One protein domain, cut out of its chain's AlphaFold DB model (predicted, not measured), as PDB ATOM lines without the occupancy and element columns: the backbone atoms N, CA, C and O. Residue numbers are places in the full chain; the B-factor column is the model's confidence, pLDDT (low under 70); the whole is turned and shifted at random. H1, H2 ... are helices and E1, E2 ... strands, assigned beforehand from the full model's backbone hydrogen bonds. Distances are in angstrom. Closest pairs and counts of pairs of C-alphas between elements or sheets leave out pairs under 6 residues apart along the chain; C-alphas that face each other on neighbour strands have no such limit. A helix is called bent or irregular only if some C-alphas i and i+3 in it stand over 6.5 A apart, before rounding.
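Overview. This is residues 11 to 120 and 287 to 306 of the 608 residues of an uncharacterized protein of Rhizobium sp. CCGE 510 (UniProt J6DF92). A small two-strand hairpin, E1 and E2, lies toward one end of a helical body built along one long bent helix, H4. The first arm, H4a, has H2 packed on it, with H3 on H2, at the far end from the hairpin; the second arm, H4b, is crossed by H5, and H5, H6 and H1 follow one another as a layered row, with short H7 on H5. The printed part has 130 residues, with seven named helices and two named strands in the order H1 H2 H3 H4 E1 E2 H5 H6 H7. The sheet has the order E1 - E2, antiparallel, and the class is mostly helix. The whole is compact, with a radius of gyration of the C-alphas of 15.9 A and spans of 49 by 34 by 21 A.

Along the chain. Strand E1 is residues 94 to 97, 9.6 A long, and E2 is residues 100 to 103, 10.1 A. By its hydrogen bonds H4 was assigned as one helix, residues 56 to 83, but it is bent: C-alphas 66 and 69 are 6.9 A apart. Its arms are H4a, residues 56 to 66, 15.3 A, and H4b, residues 69 to 83, 21.0 A, ending at C-alpha 83 at (26.422, -32.258, 7.004). H5 is residues 105 to 115, 14.8 A; H6 is 291 to 299, 12.2 A; H7 is 301 to 304. H1, residues 11 to 20, 14.3 A, begins at C-alpha 11 at (10.594, -15.579, 41.954). H2 is residues 30 to 40, 14.9 A, and H3 is 47 to 51.

Arrangement. E1 and E2 form a hairpin, antiparallel at 146 degrees, with N 95 and O 102 at 2.9 A and N 102 and O 95 at 2.8 A, within hydrogen-bond range. The C-alphas of Val 102 in E2 and Ala 302 in H7 are 7.8 A apart, the closest of the two elements. H5, the hub, touches H7, closest C-alphas His 106 and Ala 302, 5.5 A. H5 touches H4b at a steep tilt of 51 degrees, opposite ways, closest C-alphas Phe 74 and Phe 107, 6.2 A. H5 touches H6 at a shallow tilt of 17 degrees, opposite ways, closest C-alphas Thr 113 and Ile 297, 6.3 A. H6 touches H1 the same way at a shallow tilt of 32 degrees, only just short of steep, closest C-alphas Val 20 and Ser 299, 5.7 A. H4a and H4b stand at a steep tilt of 41 degrees. H2 touches H4a at a steep tilt of 50 degrees, opposite ways, closest C-alphas Leu 36 and Leu 63, 6.1 A. H2 touches H3, closest C-alphas Lys 37 and Leu 47, 4.9 A. H1 and H2 are apart. Every O i to N i+4 pair is within hydrogen-bond range in H1, H2, H3, H4a, H4b, H5 and H6; H7 is too short for one.

Size, cuts and confidence. The C-alphas farthest apart, of Asn 53 and Gly 85, are 49.5 A apart. Residues 121 to 286 are not printed, and C-alphas 120 and 287 are 6.3 A apart across this cut, which lies in the link from H5 to H6. Of the links that are printed whole, none is long. The mean pLDDT of the printed part is 83.5; residues 86 to 93, 99 and 287 to 289 are under 70.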
ATOM      1  N   ARG A  11       9.308 -15.575  41.246       92.69
ATOM      2  CA  ARG A  11      10.594 -15.579  41.954       92.69
ATOM      3  C   ARG A  11      10.949 -16.971  42.484       92.69
ATOM      4  O   ARG A  11      12.100 -17.394  42.379       92.69
ATOM      5  N   SER A  12       9.982 -17.681  43.060       91.38
ATOM      6  CA  SER A  12      10.138 -19.058  43.540       91.38
ATOM      7  C   SER A  12      10.443 -20.014  42.384       91.38
ATOM      8  O   SER A  12      11.386 -20.805  42.482       91.38
ATOM      9  N   ALA A  13       9.734 -19.841  41.265       91.56
ATOM     10  CA  ALA A  13       9.965 -20.558  40.020       91.56
ATOM     11  C   ALA A  13      11.381 -20.316  39.479       91.56
ATOM     12  O   ALA A  13      12.130 -21.271  39.279       91.56
ATOM     13  N   TRP A  14      11.791 -19.050  39.326       94.50
ATOM     14  CA  TRP A  14      13.126 -18.688  38.841       94.50
ATOM     15  C   TRP A  14      14.245 -19.308  39.677       94.50
ATOM     16  O   TRP A  14      15.190 -19.863  39.122       94.50
ATOM     17  N   ARG A  15      14.135 -19.277  41.010       92.19
ATOM     18  CA  ARG A  15      15.139 -19.887  41.898       92.19
ATOM     19  C   ARG A  15      15.225 -21.401  41.721       92.19
ATOM     20  O   ARG A  15      16.325 -21.945  41.735       92.19
ATOM     21  N   SER A  16      14.083 -22.071  41.562       92.19
ATOM     22  CA  SER A  16      14.034 -23.518  41.331       92.19
ATOM     23  C   SER A  16      14.662 -23.884  39.989       92.19
ATOM     24  O   SER A  16      15.581 -24.697  39.944       92.19
ATOM     25  N   LEU A  17      14.232 -23.216  38.918       92.88
ATOM     26  CA  LEU A  17      14.752 -23.409  37.564       92.88
ATOM     27  C   LEU A  17      16.245 -23.081  37.477       92.88
ATOM     28  O   LEU A  17      16.991 -23.820  36.844       92.88
ATOM     29  N   SER A  18      16.703 -22.040  38.176       92.69
ATOM     30  CA  SER A  18      18.129 -21.708  38.257       92.69
ATOM     31  C   SER A  18      18.941 -22.826  38.899       92.69
ATOM     32  O   SER A  18      20.001 -23.182  38.393       92.69
ATOM     33  N   ALA A  19      18.435 -23.417  39.982       91.44
ATOM     34  CA  ALA A  19      19.113 -24.523  40.648       91.44
ATOM     35  C   ALA A  19      19.145 -25.789  39.777       91.44
ATOM     36  O   ALA A  19      20.188 -26.427  39.666       91.44
ATOM     37  N   VAL A  20      18.025 -26.135  39.133       91.81
ATOM     38  CA  VAL A  20      17.922 -27.302  38.238       91.81
ATOM     39  C   VAL A  20      18.808 -27.131  37.001       91.81
ATOM     40  O   VAL A  20      19.524 -28.056  36.613       91.81
ATOM     41  N   GLY A  21      18.780 -25.936  36.414       89.62
ATOM     42  CA  GLY A  21      19.488 -25.593  35.186       89.62
ATOM     43  C   GLY A  21      20.971 -25.284  35.346       89.62
ATOM     44  O   GLY A  21      21.640 -25.022  34.345       89.62
ATOM     45  N   GLY A  22      21.479 -25.261  36.584       89.56
ATOM     46  CA  GLY A  22      22.827 -24.773  36.867       89.56
ATOM     47  C   GLY A  22      23.032 -23.356  36.324       89.56
ATOM     48  O   GLY A  22      24.036 -23.089  35.669       89.56
ATOM     49  N   LEU A  23      22.036 -22.483  36.502       89.38
ATOM     50  CA  LEU A  23      22.150 -21.078  36.129       89.38
ATOM     51  C   LEU A  23      22.962 -20.342  37.194       89.38
ATOM     52  O   LEU A  23      22.701 -20.459  38.394       89.38
ATOM     53  N   GLU A  24      23.889 -19.510  36.739       88.12
ATOM     54  CA  GLU A  24      24.698 -18.592  37.529       88.12
ATOM     55  C   GLU A  24      24.378 -17.139  37.122       88.12
ATOM     56  O   GLU A  24      25.185 -16.502  36.438       88.12
ATOM     57  N   PRO A  25      23.231 -16.563  37.548       85.62
ATOM     58  CA  PRO A  25      22.772 -15.241  37.097       85.62
ATOM     59  C   PRO A  25      23.727 -14.091  37.427       85.62
ATOM     60  O   PRO A  25      23.659 -13.034  36.817       85.62
ATOM     61  N   SER A  26      24.604 -14.267  38.419       82.75
ATOM     62  CA  SER A  26      25.648 -13.303  38.790       82.75
ATOM     63  C   SER A  26      27.000 -13.564  38.111       82.75
ATOM     64  O   SER A  26      27.900 -12.725  38.204       82.75
ATOM     65  N   GLY A  27      27.147 -14.726  37.473       83.31
ATOM     66  CA  GLY A  27      28.359 -15.225  36.833       83.31
ATOM     67  C   GLY A  27      28.167 -15.364  35.328       83.31
ATOM     68  O   GLY A  27      28.014 -14.358  34.631       83.31
ATOM     69  N   ARG A  28      28.209 -16.610  34.844       78.31
ATOM     70  CA  ARG A  28      28.200 -16.950  33.414       78.31
ATOM     71  C   ARG A  28      26.873 -16.663  32.710       78.31
ATOM     72  O   ARG A  28      26.902 -16.363  31.529       78.31
ATOM     73  N   ASP A  29      25.755 -16.666  33.438       85.62
ATOM     74  CA  ASP A  29      24.400 -16.477  32.882       85.62
ATOM     75  C   ASP A  29      23.817 -15.100  33.166       85.62
ATOM     76  O   ASP A  29      22.598 -14.909  33.218       85.62
ATOM     77  N   GLN A  30      24.681 -14.123  33.423       83.69
ATOM     78  CA  GLN A  30      24.223 -12.755  33.612       83.69
ATOM     79  C   GLN A  30      23.530 -12.221  32.356       83.69
ATOM     80  O   GLN A  30      22.574 -11.472  32.483       83.69
ATOM     81  N   ASP A  31      23.992 -12.583  31.160       81.12
ATOM     82  CA  ASP A  31      23.384 -12.177  29.893       81.12
ATOM     83  C   ASP A  31      21.956 -12.712  29.748       81.12
ATOM     84  O   ASP A  31      21.056 -11.935  29.434       81.12
ATOM     85  N   LEU A  32      21.736 -13.989  30.071       87.75
ATOM     86  CA  LEU A  32      20.412 -14.604  30.140       87.75
ATOM     87  C   LEU A  32      19.536 -13.903  31.189       87.75
ATOM     88  O   LEU A  32      18.379 -13.589  30.925       87.75
ATOM     89  N   ALA A  33      20.084 -13.624  32.374       90.38
ATOM     90  CA  ALA A  33      19.361 -12.939  33.445       90.38
ATOM     91  C   ALA A  33      19.018 -11.480  33.094       90.38
ATOM     92  O   ALA A  33      17.935 -11.001  33.430       90.38
ATOM     93  N   ASP A  34      19.921 -10.775  32.415       86.12
ATOM     94  CA  ASP A  34      19.733  -9.403  31.950       86.12
ATOM     95  C   ASP A  34      18.735  -9.354  30.792       86.12
ATOM     96  O   ASP A  34      17.919  -8.435  30.738       86.12
ATOM     97  N   ASP A  35      18.772 -10.337  29.889       84.75
ATOM     98  CA  ASP A  35      17.789 -10.497  28.822       84.75
ATOM     99  C   ASP A  35      16.397 -10.747  29.387       84.75
ATOM    100  O   ASP A  35      15.464  -9.993  29.106       84.75
ATOM    101  N   LEU A  36      16.285 -11.708  30.301       90.38
ATOM    102  CA  LEU A  36      15.048 -11.980  31.014       90.38
ATOM    103  C   LEU A  36      14.554 -10.731  31.758       90.38
ATOM    104  O   LEU A  36      13.376 -10.390  31.681       90.38
ATOM    105  N   LYS A  37      15.447  -9.985  32.424       90.69
ATOM    106  CA  LYS A  37      15.095  -8.711  33.066       90.69
ATOM    107  C   LYS A  37      14.550  -7.713  32.047       90.69
ATOM    108  O   LYS A  37      13.531  -7.095  32.322       90.69
ATOM    109  N   ARG A  38      15.206  -7.528  30.895       83.19
ATOM    110  CA  ARG A  38      14.758  -6.595  29.843       83.19
ATOM    111  C   ARG A  38      13.395  -6.972  29.271       83.19
ATOM    112  O   ARG A  38      12.595  -6.070  29.039       83.19
ATOM    113  N   ARG A  39      13.136  -8.270  29.091       82.56
ATOM    114  CA  ARG A  39      11.855  -8.790  28.592       82.56
ATOM    115  C   ARG A  39      10.723  -8.602  29.598       82.56
ATOM    116  O   ARG A  39       9.641  -8.198  29.198       82.56
ATOM    117  N   LEU A  40      10.987  -8.853  30.881       84.62
ATOM    118  CA  LEU A  40       9.997  -8.726  31.958       84.62
ATOM    119  C   LEU A  40       9.753  -7.270  32.358       84.62
ATOM    120  O   LEU A  40       8.631  -6.786  32.397       84.62
ATOM    121  N   ASN A  41      10.822  -6.569  32.723       81.44
ATOM    122  CA  ASN A  41      10.771  -5.172  33.110       81.44
ATOM    123  C   ASN A  41      12.164  -4.532  32.946       81.44
ATOM    124  O   ASN A  41      13.019  -4.639  33.836       81.44
ATOM    125  N   PRO A  42      12.419  -3.825  31.838       77.38
ATOM    126  CA  PRO A  42      13.717  -3.197  31.589       77.38
ATOM    127  C   PRO A  42      14.075  -2.099  32.603       77.38
ATOM    128  O   PRO A  42      15.269  -1.872  32.823       77.38
ATOM    129  N   ASP A  43      13.081  -1.464  33.235       77.75
ATOM    130  CA  ASP A  43      13.254  -0.385  34.220       77.75
ATOM    131  C   ASP A  43      13.525  -0.919  35.626       77.75
ATOM    132  O   ASP A  43      13.961  -0.182  36.515       77.75
ATOM    133  N   ALA A  44      13.326  -2.221  35.839       85.62
ATOM    134  CA  ALA A  44      13.712  -2.860  37.079       85.62
ATOM    135  C   ALA A  44      15.224  -2.714  37.304       85.62
ATOM    136  O   ALA A  44      16.052  -2.924  36.407       85.62
ATOM    137  N   SER A  45      15.596  -2.400  38.544       89.31
ATOM    138  CA  SER A  45      17.000  -2.262  38.945       89.31
ATOM    139  C   SER A  45      17.773  -3.581  38.842       89.31
ATOM    140  O   SER A  45      18.987  -3.570  38.657       89.31
ATOM    141  N   ASN A  46      17.080  -4.718  38.947       90.81
ATOM    142  CA  ASN A  46      17.617  -6.069  38.808       90.81
ATOM    143  C   ASN A  46      16.497  -7.073  38.471       90.81
ATOM    144  O   ASN A  46      15.311  -6.735  38.511       90.81
ATOM    145  N   LEU A  47      16.876  -8.315  38.153       93.00
ATOM    146  CA  LEU A  47      15.934  -9.383  37.803       93.00
ATOM    147  C   LEU A  47      14.972  -9.735  38.950       93.00
ATOM    148  O   LEU A  47      13.789  -9.941  38.705       93.00
ATOM    149  N   ASP A  48      15.428  -9.740  40.206       93.06
ATOM    150  CA  ASP A  48      14.557 -10.021  41.358       93.06
ATOM    151  C   ASP A  48      13.420  -8.995  41.504       93.06
ATOM    152  O   ASP A  48      12.316  -9.353  41.930       93.06
ATOM    153  N   ALA A  49      13.683  -7.729  41.167       91.62
ATOM    154  CA  ALA A  49      12.685  -6.666  41.133       91.62
ATOM    155  C   ALA A  49      11.720  -6.831  39.950       91.62
ATOM    156  O   ALA A  49      10.521  -6.633  40.132       91.62
ATOM    157  N   ALA A  50      12.214  -7.255  38.779       90.62
ATOM    158  CA  ALA A  50      11.364  -7.569  37.630       90.62
ATOM    159  C   ALA A  50      10.406  -8.733  37.944       90.62
ATOM    160  O   ALA A  50       9.203  -8.620  37.745       90.62
ATOM    161  N   LEU A  51      10.915  -9.812  38.545       93.62
ATOM    162  CA  LEU A  51      10.132 -11.002  38.905       93.62
ATOM    163  C   LEU A  51       9.093 -10.759  40.009       93.62
ATOM    164  O   LEU A  51       8.191 -11.574  40.179       93.62
ATOM    165  N   ALA A  52       9.227  -9.687  40.796       90.38
ATOM    166  CA  ALA A  52       8.378  -9.445  41.964       90.38
ATOM    167  C   ALA A  52       6.904  -9.205  41.607       90.38
ATOM    168  O   ALA A  52       6.029  -9.540  42.399       90.38
ATOM    169  N   ASN A  53       6.653  -8.610  40.438       80.94
ATOM    170  CA  ASN A  53       5.338  -8.098  40.050       80.94
ATOM    171  C   ASN A  53       4.802  -8.734  38.762       80.94
ATOM    172  O   ASN A  53       3.787  -8.282  38.244       80.94
ATOM    173  N   VAL A  54       5.478  -9.763  38.249       85.62
ATOM    174  CA  VAL A  54       5.123 -10.402  36.980       85.62
ATOM    175  C   VAL A  54       4.397 -11.725  37.241       85.62
ATOM    176  O   VAL A  54       4.909 -12.544  38.017       85.62
ATOM    177  N   PRO A  55       3.229 -11.975  36.619       84.75
ATOM    178  CA  PRO A  55       2.555 -13.269  36.657       84.75
ATOM    179  C   PRO A  55       3.449 -14.429  36.202       84.75
ATOM    180  O   PRO A  55       4.278 -14.286  35.306       84.75
ATOM    181  N   LEU A  56       3.230 -15.619  36.773       83.38
ATOM    182  CA  LEU A  56       4.049 -16.804  36.484       83.38
ATOM    183  C   LEU A  56       4.087 -17.151  34.986       83.38
ATOM    184  O   LEU A  56       5.144 -17.496  34.468       83.38
ATOM    185  N   ALA A  57       2.958 -17.030  34.287       76.75
ATOM    186  CA  ALA A  57       2.869 -17.325  32.857       76.75
ATOM    187  C   ALA A  57       3.743 -16.389  32.002       76.75
ATOM    188  O   ALA A  57       4.409 -16.845  31.075       76.75
ATOM    189  N   GLU A  58       3.779 -15.097  32.339       78.88
ATOM    190  CA  GLU A  58       4.611 -14.106  31.651       78.88
ATOM    191  C   GLU A  58       6.101 -14.371  31.916       78.88
ATOM    192  O   GLU A  58       6.898 -14.376  30.981       78.88
ATOM    193  N   PHE A  59       6.472 -14.720  33.154       88.38
ATOM    194  CA  PHE A  59       7.832 -15.169  33.474       88.38
ATOM    195  C   PHE A  59       8.264 -16.386  32.645       88.38
ATOM    196  O   PHE A  59       9.342 -16.378  32.052       88.38
ATOM    197  N   VAL A  60       7.430 -17.427  32.600       85.62
ATOM    198  CA  VAL A  60       7.728 -18.673  31.883       85.62
ATOM    199  C   VAL A  60       7.881 -18.413  30.379       85.62
ATOM    200  O   VAL A  60       8.818 -18.920  29.762       85.62
ATOM    201  N   SER A  61       7.017 -17.575  29.800       80.31
ATOM    202  CA  SER A  61       7.109 -17.182  28.392       80.31
ATOM    203  C   SER A  61       8.375 -16.373  28.092       80.31
ATOM    204  O   SER A  61       9.095 -16.689  27.144       80.31
ATOM    205  N   ALA A  62       8.703 -15.387  28.933       84.31
ATOM    206  CA  ALA A  62       9.916 -14.591  28.776       84.31
ATOM    207  C   ALA A  62      11.187 -15.447  28.897       84.31
ATOM    208  O   ALA A  62      12.120 -15.269  28.119       84.31
ATOM    209  N   LEU A  63      11.209 -16.413  29.823       90.31
ATOM    210  CA  LEU A  63      12.337 -17.326  29.985       90.31
ATOM    211  C   LEU A  63      12.519 -18.236  28.765       90.31
ATOM    212  O   LEU A  63      13.645 -18.396  28.306       90.31
ATOM    213  N   LEU A  64      11.444 -18.786  28.194       86.12
ATOM    214  CA  LEU A  64      11.549 -19.547  26.942       86.12
ATOM    215  C   LEU A  64      12.090 -18.699  25.797       86.12
ATOM    216  O   LEU A  64      12.972 -19.158  25.077       86.12
ATOM    217  N   ALA A  65      11.613 -17.461  25.662       81.81
ATOM    218  CA  ALA A  65      12.135 -16.544  24.657       81.81
ATOM    219  C   ALA A  65      13.642 -16.289  24.849       81.81
ATOM    220  O   ALA A  65      14.377 -16.262  23.871       81.81
ATOM    221  N   SER A  66      14.118 -16.176  26.092       87.19
ATOM    222  CA  SER A  66      15.549 -16.029  26.395       87.19
ATOM    223  C   SER A  66      16.372 -17.312  26.180       87.19
ATOM    224  O   SER A  66      17.580 -17.234  25.967       87.19
ATOM    225  N   ILE A  67      15.750 -18.496  26.230       89.69
ATOM    226  CA  ILE A  67      16.404 -19.792  25.968       89.69
ATOM    227  C   ILE A  67      16.477 -20.094  24.466       89.69
ATOM    228  O   ILE A  67      17.411 -20.757  24.019       89.69
ATOM    229  N   GLN A  68      15.515 -19.609  23.682       86.75
ATOM    230  CA  GLN A  68      15.377 -19.935  22.264       86.75
ATOM    231  C   GLN A  68      16.661 -19.749  21.429       86.75
ATOM    232  O   GLN A  68      16.951 -20.650  20.639       86.75
ATOM    233  N   PRO A  69      17.482 -18.693  21.612       87.88
ATOM    234  CA  PRO A  69      18.744 -18.565  20.881       87.88
ATOM    235  C   PRO A  69      19.668 -19.769  21.081       87.88
ATOM    236  O   PRO A  69      20.304 -20.227  20.138       87.88
ATOM    237  N   PHE A  70      19.703 -20.357  22.280       90.88
ATOM    238  CA  PHE A  70      20.493 -21.561  22.541       90.88
ATOM    239  C   PHE A  70      19.951 -22.778  21.793       90.88
ATOM    240  O   PHE A  70      20.738 -23.551  21.258       90.88
ATOM    241  N   ALA A  71      18.626 -22.920  21.693       90.44
ATOM    242  CA  ALA A  71      18.020 -23.979  20.888       90.44
ATOM    243  C   ALA A  71      18.411 -23.845  19.405       90.44
ATOM    244  O   ALA A  71      18.778 -24.841  18.778       90.44
ATOM    245  N   SER A  72      18.414 -22.622  18.864       89.81
ATOM    246  CA  SER A  72      18.897 -22.354  17.503       89.81
ATOM    247  C   SER A  72      20.382 -22.697  17.346       89.81
ATOM    248  O   SER A  72      20.737 -23.421  16.419       89.81
ATOM    249  N   MET A  73      21.244 -22.290  18.291       93.00
ATOM    250  CA  MET A  73      22.669 -22.655  18.265       93.00
ATOM    251  C   MET A  73      22.881 -24.172  18.298       93.00
ATOM    252  O   MET A  73      23.721 -24.699  17.575       93.00
ATOM    253  N   PHE A  74      22.124 -24.894  19.123       93.69
ATOM    254  CA  PHE A  74      22.230 -26.350  19.244       93.69
ATOM    255  C   PHE A  74      21.783 -27.059  17.967       93.69
ATOM    256  O   PHE A  74      22.427 -28.019  17.548       93.69
ATOM    257  N   LYS A  75      20.738 -26.548  17.312       92.12
ATOM    258  CA  LYS A  75      20.304 -27.020  15.995       92.12
ATOM    259  C   LYS A  75      21.373 -26.782  14.928       92.12
ATOM    260  O   LYS A  75      21.648 -27.682  14.141       92.12
ATOM    261  N   ASP A  76      21.992 -25.604  14.919       92.19
ATOM    262  CA  ASP A  76      23.085 -25.278  13.998       92.19
ATOM    263  C   ASP A  76      24.299 -26.190  14.197       92.19
ATOM    264  O   ASP A  76      24.899 -26.648  13.225       92.19
ATOM    265  N   ILE A  77      24.653 -26.474  15.455       92.00
ATOM    266  CA  ILE A  77      25.720 -27.419  15.796       92.00
ATOM    267  C   ILE A  77      25.365 -28.810  15.276       92.00
ATOM    268  O   ILE A  77      26.165 -29.395  14.551       92.00
ATOM    269  N   LEU A  78      24.171 -29.324  15.575       89.62
ATOM    270  CA  LEU A  78      23.755 -30.649  15.114       89.62
ATOM    271  C   LEU A  78      23.777 -30.752  13.578       89.62
ATOM    272  O   LEU A  78      24.415 -31.654  13.037       89.62
ATOM    273  N   SER A  79      23.189 -29.773  12.886       88.81
ATOM    274  CA  SER A  79      23.167 -29.691  11.418       88.81
ATOM    275  C   SER A  79      24.576 -29.689  10.814       88.81
ATOM    276  O   SER A  79      24.859 -30.393   9.842       88.81
ATOM    277  N   PHE A  80      25.505 -28.945  11.416       89.06
ATOM    278  CA  PHE A  80      26.898 -28.921  10.977       89.06
ATOM    279  C   PHE A  80      27.568 -30.301  11.081       89.06
ATOM    280  O   PHE A  80      28.267 -30.718  10.150       89.06
ATOM    281  N   PHE A  81      27.333 -31.042  12.167       84.88
ATOM    282  CA  PHE A  81      27.847 -32.406  12.311       84.88
ATOM    283  C   PHE A  81      27.212 -33.365  11.294       84.88
ATOM    284  O   PHE A  81      27.935 -34.127  10.648       84.88
ATOM    285  N   GLU A  82      25.890 -33.302  11.108       82.50
ATOM    286  CA  GLU A  82      25.164 -34.119  10.125       82.50
ATOM    287  C   GLU A  82      25.720 -33.916   8.709       82.50
ATOM    288  O   GLU A  82      26.073 -34.875   8.014       82.50
ATOM    289  N   THR A  83      25.890 -32.651   8.317       82.50
ATOM    290  CA  THR A  83      26.422 -32.258   7.004       82.50
ATOM    291  C   THR A  83      27.883 -32.683   6.830       82.50
ATOM    292  O   THR A  83      28.298 -33.058   5.735       82.50
ATOM    293  N   SER A  84      28.652 -32.725   7.922       80.38
ATOM    294  CA  SER A  84      30.041 -33.206   7.948       80.38
ATOM    295  C   SER A  84      30.170 -34.738   7.921       80.38
ATOM    296  O   SER A  84      31.276 -35.268   8.024       80.38
ATOM    297  N   GLY A  85      29.061 -35.471   7.761       72.75
ATOM    298  CA  GLY A  85      29.051 -36.927   7.617       72.75
ATOM    299  C   GLY A  85      28.615 -37.700   8.864       72.75
ATOM    300  O   GLY A  85      28.678 -38.935   8.849       72.75
ATOM    301  N   ALA A  86      28.127 -37.034   9.915       65.75
ATOM    302  CA  ALA A  86      27.464 -37.708  11.030       65.75
ATOM    303  C   ALA A  86      26.080 -38.218  10.588       65.75
ATOM    304  O   ALA A  86      25.081 -37.520  10.670       65.75
ATOM    305  N   ARG A  87      26.012 -39.447  10.057       53.66
ATOM    306  CA  ARG A  87      24.763 -40.010   9.497       53.66
ATOM    307  C   ARG A  87      23.902 -40.798  10.491       53.66
ATOM    308  O   ARG A  87      22.781 -41.155  10.141       53.66
ATOM    309  N   PHE A  88      24.408 -41.105  11.689       46.75
ATOM    310  CA  PHE A  88      23.699 -41.924  12.683       46.75
ATOM    311  C   PHE A  88      23.962 -41.447  14.124       46.75
ATOM    312  O   PHE A  88      25.098 -41.502  14.599       46.75
ATOM    313  N   GLY A  89      22.897 -41.055  14.833       46.44
ATOM    314  CA  GLY A  89      22.886 -40.547  16.218       46.44
ATOM    315  C   GLY A  89      23.142 -41.573  17.335       46.44
ATOM    316  O   GLY A  89      22.699 -41.389  18.459       46.44
ATOM    317  N   GLN A  90      23.862 -42.675  17.090       43.16
ATOM    318  CA  GLN A  90      24.149 -43.675  18.142       43.16
ATOM    319  C   GLN A  90      25.611 -43.672  18.615       43.16
ATOM    320  O   GLN A  90      26.255 -44.715  18.713       43.16
ATOM    321  N   GLY A  91      26.138 -42.482  18.924       53.56
ATOM    322  CA  GLY A  91      27.347 -42.321  19.750       53.56
ATOM    323  C   GLY A  91      28.699 -42.359  19.030       53.56
ATOM    324  O   GLY A  91      29.734 -42.357  19.697       53.56
ATOM    325  N   GLN A  92      28.728 -42.379  17.692       59.81
ATOM    326  CA  GLN A  92      29.995 -42.344  16.943       59.81
ATOM    327  C   GLN A  92      30.631 -40.953  16.913       59.81
ATOM    328  O   GLN A  92      31.854 -40.854  16.882       59.81
ATOM    329  N   TRP A  93      29.813 -39.897  16.943       69.56
ATOM    330  CA  TRP A  93      30.309 -38.529  16.945       69.56
ATOM    331  C   TRP A  93      30.246 -37.898  18.326       69.56
ATOM    332  O   TRP A  93      29.214 -37.923  19.002       69.56
ATOM    333  N   LYS A  94      31.382 -37.334  18.736       73.75
ATOM    334  CA  LYS A  94      31.534 -36.612  19.998       73.75
ATOM    335  C   LYS A  94      32.140 -35.249  19.725       73.75
ATOM    336  O   LYS A  94      33.031 -35.113  18.886       73.75
ATOM    337  N   LEU A  95      31.654 -34.263  20.459       76.81
ATOM    338  CA  LEU A  95      32.221 -32.930  20.513       76.81
ATOM    339  C   LEU A  95      33.125 -32.858  21.744       76.81
ATOM    340  O   LEU A  95      32.644 -32.996  22.869       76.81
ATOM    341  N   ALA A  96      34.423 -32.654  21.540       73.31
ATOM    342  CA  ALA A  96      35.323 -32.313  22.638       73.31
ATOM    343  C   ALA A  96      35.324 -30.792  22.815       73.31
ATOM    344  O   ALA A  96      35.671 -30.074  21.875       73.31
ATOM    345  N   VAL A  97      34.937 -30.318  24.001       71.31
ATOM    346  CA  VAL A  97      35.125 -28.918  24.403       71.31
ATOM    347  C   VAL A  97      36.018 -28.914  25.635       71.31
ATOM    348  O   VAL A  97      35.610 -29.364  26.707       71.31
ATOM    349  N   GLY A  98      37.265 -28.478  25.451       73.50
ATOM    350  CA  GLY A  98      38.332 -28.722  26.422       73.50
ATOM    351  C   GLY A  98      38.640 -30.211  26.594       73.50
ATOM    352  O   GLY A  98      38.802 -30.917  25.601       73.50
ATOM    353  N   ASP A  99      38.718 -30.673  27.844       68.81
ATOM    354  CA  ASP A  99      39.015 -32.074  28.189       68.81
ATOM    355  C   ASP A  99      37.759 -32.970  28.237       68.81
ATOM    356  O   ASP A  99      37.862 -34.190  28.374       68.81
ATOM    357  N   ASP A 100      36.564 -32.386  28.107       75.75
ATOM    358  CA  ASP A 100      35.297 -33.091  28.283       75.75
ATOM    359  C   ASP A 100      34.616 -33.414  26.945       75.75
ATOM    360  O   ASP A 100      34.461 -32.555  26.072       75.75
ATOM    361  N   LEU A 101      34.086 -34.635  26.831       76.00
ATOM    362  CA  LEU A 101      33.328 -35.103  25.668       76.00
ATOM    363  C   LEU A 101      31.818 -34.896  25.857       76.00
ATOM    364  O   LEU A 101      31.250 -35.275  26.882       76.00
ATOM    365  N   VAL A 102      31.160 -34.334  24.846       81.56
ATOM    366  CA  VAL A 102      29.700 -34.229  24.727       81.56
ATOM    367  C   VAL A 102      29.245 -35.117  23.581       81.56
ATOM    368  O   VAL A 102      29.782 -35.039  22.477       81.56
ATOM    369  N   GLU A 103      28.247 -35.955  23.828       82.75
ATOM    370  CA  GLU A 103      27.627 -36.767  22.783       82.75
ATOM    371  C   GLU A 103      26.598 -35.948  21.997       82.75
ATOM    372  O   GLU A 103      25.883 -35.127  22.576       82.75
ATOM    373  N   LEU A 104      26.498 -36.185  20.683       82.69
ATOM    374  CA  LEU A 104      25.482 -35.531  19.846       82.69
ATOM    375  C   LEU A 104      24.048 -35.826  20.314       82.69
ATOM    376  O   LEU A 104      23.192 -34.949  20.226       82.69
ATOM    377  N   SER A 105      23.827 -36.999  20.910       82.94
ATOM    378  CA  SER A 105      22.555 -37.406  21.519       82.94
ATOM    379  C   SER A 105      22.049 -36.423  22.575       82.94
ATOM    380  O   SER A 105      20.846 -36.264  22.734       82.94
ATOM    381  N   HIS A 106      22.935 -35.693  23.264       88.12
ATOM    382  CA  HIS A 106      22.518 -34.662  24.215       88.12
ATOM    383  C   HIS A 106      21.889 -33.439  23.530       88.12
ATOM    384  O   HIS A 106      21.045 -32.772  24.130       88.12
ATOM    385  N   PHE A 107      22.312 -33.111  22.305       88.62
ATOM    386  CA  PHE A 107      21.698 -32.045  21.508       88.62
ATOM    387  C   PHE A 107      20.384 -32.525  20.895       88.62
ATOM    388  O   PHE A 107      19.406 -31.786  20.935       88.62
ATOM    389  N   GLU A 108      20.344 -33.763  20.392       88.25
ATOM    390  CA  GLU A 108      19.120 -34.409  19.898       88.25
ATOM    391  C   GLU A 108      18.050 -34.444  20.998       88.25
ATOM    392  O   GLU A 108      16.975 -33.884  20.812       88.25
ATOM    393  N   GLU A 109      18.376 -34.965  22.188       89.62
ATOM    394  CA  GLU A 109      17.473 -35.012  23.345       89.62
ATOM    395  C   GLU A 109      16.987 -33.611  23.744       89.62
ATOM    396  O   GLU A 109      15.808 -33.418  24.058       89.62
ATOM    397  N   PHE A 110      17.873 -32.608  23.704       90.69
ATOM    398  CA  PHE A 110      17.486 -31.221  23.952       90.69
ATOM    399  C   PHE A 110      16.488 -30.715  22.917       90.69
ATOM    400  O   PHE A 110      15.479 -30.124  23.294       90.69
ATOM    401  N   LEU A 111      16.748 -30.935  21.630       89.31
ATOM    402  CA  LEU A 111      15.896 -30.448  20.550       89.31
ATOM    403  C   LEU A 111      14.564 -31.203  20.479       89.31
ATOM    404  O   LEU A 111      13.543 -30.573  20.214       89.31
ATOM    405  N   GLU A 112      14.544 -32.501  20.776       88.75
ATOM    406  CA  GLU A 112      13.321 -33.293  20.941       88.75
ATOM    407  C   GLU A 112      12.490 -32.756  22.109       88.75
ATOM    408  O   GLU A 112      11.324 -32.402  21.944       88.75
ATOM    409  N   THR A 113      13.123 -32.573  23.270       86.69
ATOM    410  CA  THR A 113      12.481 -31.993  24.455       86.69
ATOM    411  C   THR A 113      11.955 -30.581  24.186       86.69
ATOM    412  O   THR A 113      10.877 -30.216  24.660       86.69
ATOM    413  N   TRP A 114      12.712 -29.776  23.436       87.44
ATOM    414  CA  TRP A 114      12.330 -28.432  23.013       87.44
ATOM    415  C   TRP A 114      11.159 -28.458  22.026       87.44
ATOM    416  O   TRP A 114      10.279 -27.604  22.094       87.44
ATOM    417  N   ALA A 115      11.112 -29.442  21.126       82.62
ATOM    418  CA  ALA A 115      10.028 -29.615  20.165       82.62
ATOM    419  C   ALA A 115       8.708 -30.065  20.814       82.62
ATOM    420  O   ALA A 115       7.650 -29.794  20.254       82.62
ATOM    421  N   GLU A 116       8.757 -30.699  21.988       81.88
ATOM    422  CA  GLU A 116       7.568 -31.051  22.780       81.88
ATOM    423  C   GLU A 116       6.902 -29.846  23.469       81.88
ATOM    424  O   GLU A 116       5.799 -29.978  24.004       81.88
ATOM    425  N   VAL A 117       7.546 -28.674  23.495       79.06
ATOM    426  CA  VAL A 117       6.902 -27.449  23.981       79.06
ATOM    427  C   VAL A 117       5.768 -27.086  23.016       79.06
ATOM    428  O   VAL A 117       6.001 -26.883  21.826       79.06
ATOM    429  N   ASP A 118       4.540 -26.995  23.533       73.75
ATOM    430  CA  ASP A 118       3.347 -26.649  22.752       73.75
ATOM    431  C   ASP A 118       3.399 -25.174  22.340       73.75
ATOM    432  O   ASP A 118       2.982 -24.274  23.071       73.75
ATOM    433  N   PHE A 119       4.018 -24.907  21.195       73.06
ATOM    434  CA  PHE A 119       4.101 -23.577  20.620       73.06
ATOM    435  C   PHE A 119       2.887 -23.321  19.724       73.06
ATOM    436  O   PHE A 119       2.818 -23.813  18.600       73.06
ATOM    437  N   ASP A 120       1.951 -22.507  20.206       79.56
ATOM    438  CA  ASP A 120       0.730 -22.161  19.471       79.56
ATOM    439  C   ASP A 120       0.978 -21.210  18.283       79.56
ATOM    440  O   ASP A 120       0.110 -21.045  17.427       79.56
ATOM    441  N   THR A 287       1.143 -20.118  24.345       65.12
ATOM    442  CA  THR A 287       0.081 -19.613  25.220       65.12
ATOM    443  C   THR A 287      -0.161 -20.520  26.425       65.12
ATOM    444  O   THR A 287      -0.781 -20.087  27.398       65.12
ATOM    445  N   LYS A 288       0.351 -21.758  26.391       67.81
ATOM    446  CA  LYS A 288       0.181 -22.774  27.433       67.81
ATOM    447  C   LYS A 288       1.529 -23.382  27.773       67.81
ATOM    448  O   LYS A 288       2.027 -24.254  27.073       67.81
ATOM    449  N   LEU A 289       2.109 -22.932  28.878       66.62
ATOM    450  CA  LEU A 289       3.426 -23.397  29.284       66.62
ATOM    451  C   LEU A 289       3.387 -24.055  30.651       66.62
ATOM    452  O   LEU A 289       2.956 -23.455  31.637       66.62
ATOM    453  N   ASP A 290       3.877 -25.293  30.689       75.50
ATOM    454  CA  ASP A 290       4.141 -26.034  31.914       75.50
ATOM    455  C   ASP A 290       5.592 -25.796  32.353       75.50
ATOM    456  O   ASP A 290       6.549 -26.042  31.612       75.50
ATOM    457  N   ILE A 291       5.760 -25.339  33.593       83.12
ATOM    458  CA  ILE A 291       7.065 -25.148  34.226       83.12
ATOM    459  C   ILE A 291       7.880 -26.445  34.289       83.12
ATOM    460  O   ILE A 291       9.107 -26.392  34.275       83.12
ATOM    461  N   ARG A 292       7.225 -27.612  34.294       83.38
ATOM    462  CA  ARG A 292       7.905 -28.913  34.265       83.38
ATOM    463  C   ARG A 292       8.654 -29.143  32.960       83.38
ATOM    464  O   ARG A 292       9.738 -29.720  32.975       83.38
ATOM    465  N   THR A 293       8.112 -28.667  31.841       83.56
ATOM    466  CA  THR A 293       8.794 -28.754  30.547       83.56
ATOM    467  C   THR A 293      10.081 -27.938  30.580       83.56
ATOM    468  O   THR A 293      11.123 -28.432  30.154       83.56
ATOM    469  N   LEU A 294      10.052 -26.744  31.186       86.62
ATOM    470  CA  LEU A 294      11.258 -25.950  31.433       86.62
ATOM    471  C   LEU A 294      12.242 -26.655  32.372       86.62
ATOM    472  O   LEU A 294      13.425 -26.714  32.059       86.62
ATOM    473  N   GLU A 295      11.785 -27.208  33.499       89.38
ATOM    474  CA  GLU A 295      12.659 -27.964  34.410       89.38
ATOM    475  C   GLU A 295      13.362 -29.114  33.675       89.38
ATOM    476  O   GLU A 295      14.572 -29.288  33.838       89.38
ATOM    477  N   ARG A 296      12.642 -29.840  32.809       90.38
ATOM    478  CA  ARG A 296      13.218 -30.897  31.970       90.38
ATOM    479  C   ARG A 296      14.269 -30.336  31.014       90.38
ATOM    480  O   ARG A 296      15.405 -30.787  31.099       90.38
ATOM    481  N   ILE A 297      13.940 -29.325  30.198       90.81
ATOM    482  CA  ILE A 297      14.870 -28.680  29.243       90.81
ATOM    483  C   ILE A 297      16.158 -28.237  29.942       90.81
ATOM    484  O   ILE A 297      17.260 -28.570  29.510       90.81
ATOM    485  N   LEU A 298      16.023 -27.507  31.051       91.69
ATOM    486  CA  LEU A 298      17.163 -26.953  31.776       91.69
ATOM    487  C   LEU A 298      17.994 -28.041  32.476       91.69
ATOM    488  O   LEU A 298      19.183 -27.860  32.722       91.69
ATOM    489  N   SER A 299      17.405 -29.192  32.799       91.75
ATOM    490  CA  SER A 299      18.136 -30.287  33.440       91.75
ATOM    491  C   SER A 299      19.085 -31.038  32.494       91.75
ATOM    492  O   SER A 299      19.982 -31.741  32.987       91.75
ATOM    493  N   LEU A 300      18.914 -30.871  31.176       92.12
ATOM    494  CA  LEU A 300      19.615 -31.648  30.157       92.12
ATOM    495  C   LEU A 300      21.120 -31.337  30.091       92.12
ATOM    496  O   LEU A 300      21.537 -30.201  30.350       92.12
ATOM    497  N   PRO A 301      21.959 -32.320  29.713       88.31
ATOM    498  CA  PRO A 301      23.410 -32.145  29.665       88.31
ATOM    499  C   PRO A 301      23.869 -31.006  28.746       88.31
ATOM    500  O   PRO A 301      24.719 -30.209  29.149       88.31
ATOM    501  N   ALA A 302      23.277 -30.881  27.550       88.00
ATOM    502  CA  ALA A 302      23.601 -29.801  26.615       88.00
ATOM    503  C   ALA A 302      23.310 -28.416  27.223       88.00
ATOM    504  O   ALA A 302      24.125 -27.499  27.131       88.00
ATOM    505  N   TRP A 303      22.200 -28.266  27.952       91.75
ATOM    506  CA  TRP A 303      21.884 -26.999  28.609       91.75
ATOM    507  C   TRP A 303      22.933 -26.596  29.646       91.75
ATOM    508  O   TRP A 303      23.372 -25.445  29.683       91.75
ATOM    509  N   LYS A 304      23.365 -27.533  30.495       87.25
ATOM    510  CA  LYS A 304      24.323 -27.256  31.580       87.25
ATOM    511  C   LYS A 304      25.680 -26.762  31.077       87.25
ATOM    512  O   LYS A 304      26.381 -26.083  31.820       87.25
ATOM    513  N   ARG A 305      26.019 -27.059  29.819       85.00
ATOM    514  CA  ARG A 305      27.263 -26.654  29.148       85.00
ATOM    515  C   ARG A 305      27.069 -25.561  28.092       85.00
ATOM    516  O   ARG A 305      27.995 -25.257  27.353       85.00
ATOM    517  N   ARG A 306      25.893 -24.921  28.037       88.19
ATOM    518  CA  ARG A 306      25.509 -23.920  27.017       88.19
ATOM    519  C   ARG A 306      26.569 -22.854  26.699       88.19
ATOM    520  O   ARG A 306      26.728 -22.495  25.539       88.19
TER     521      ARG A 306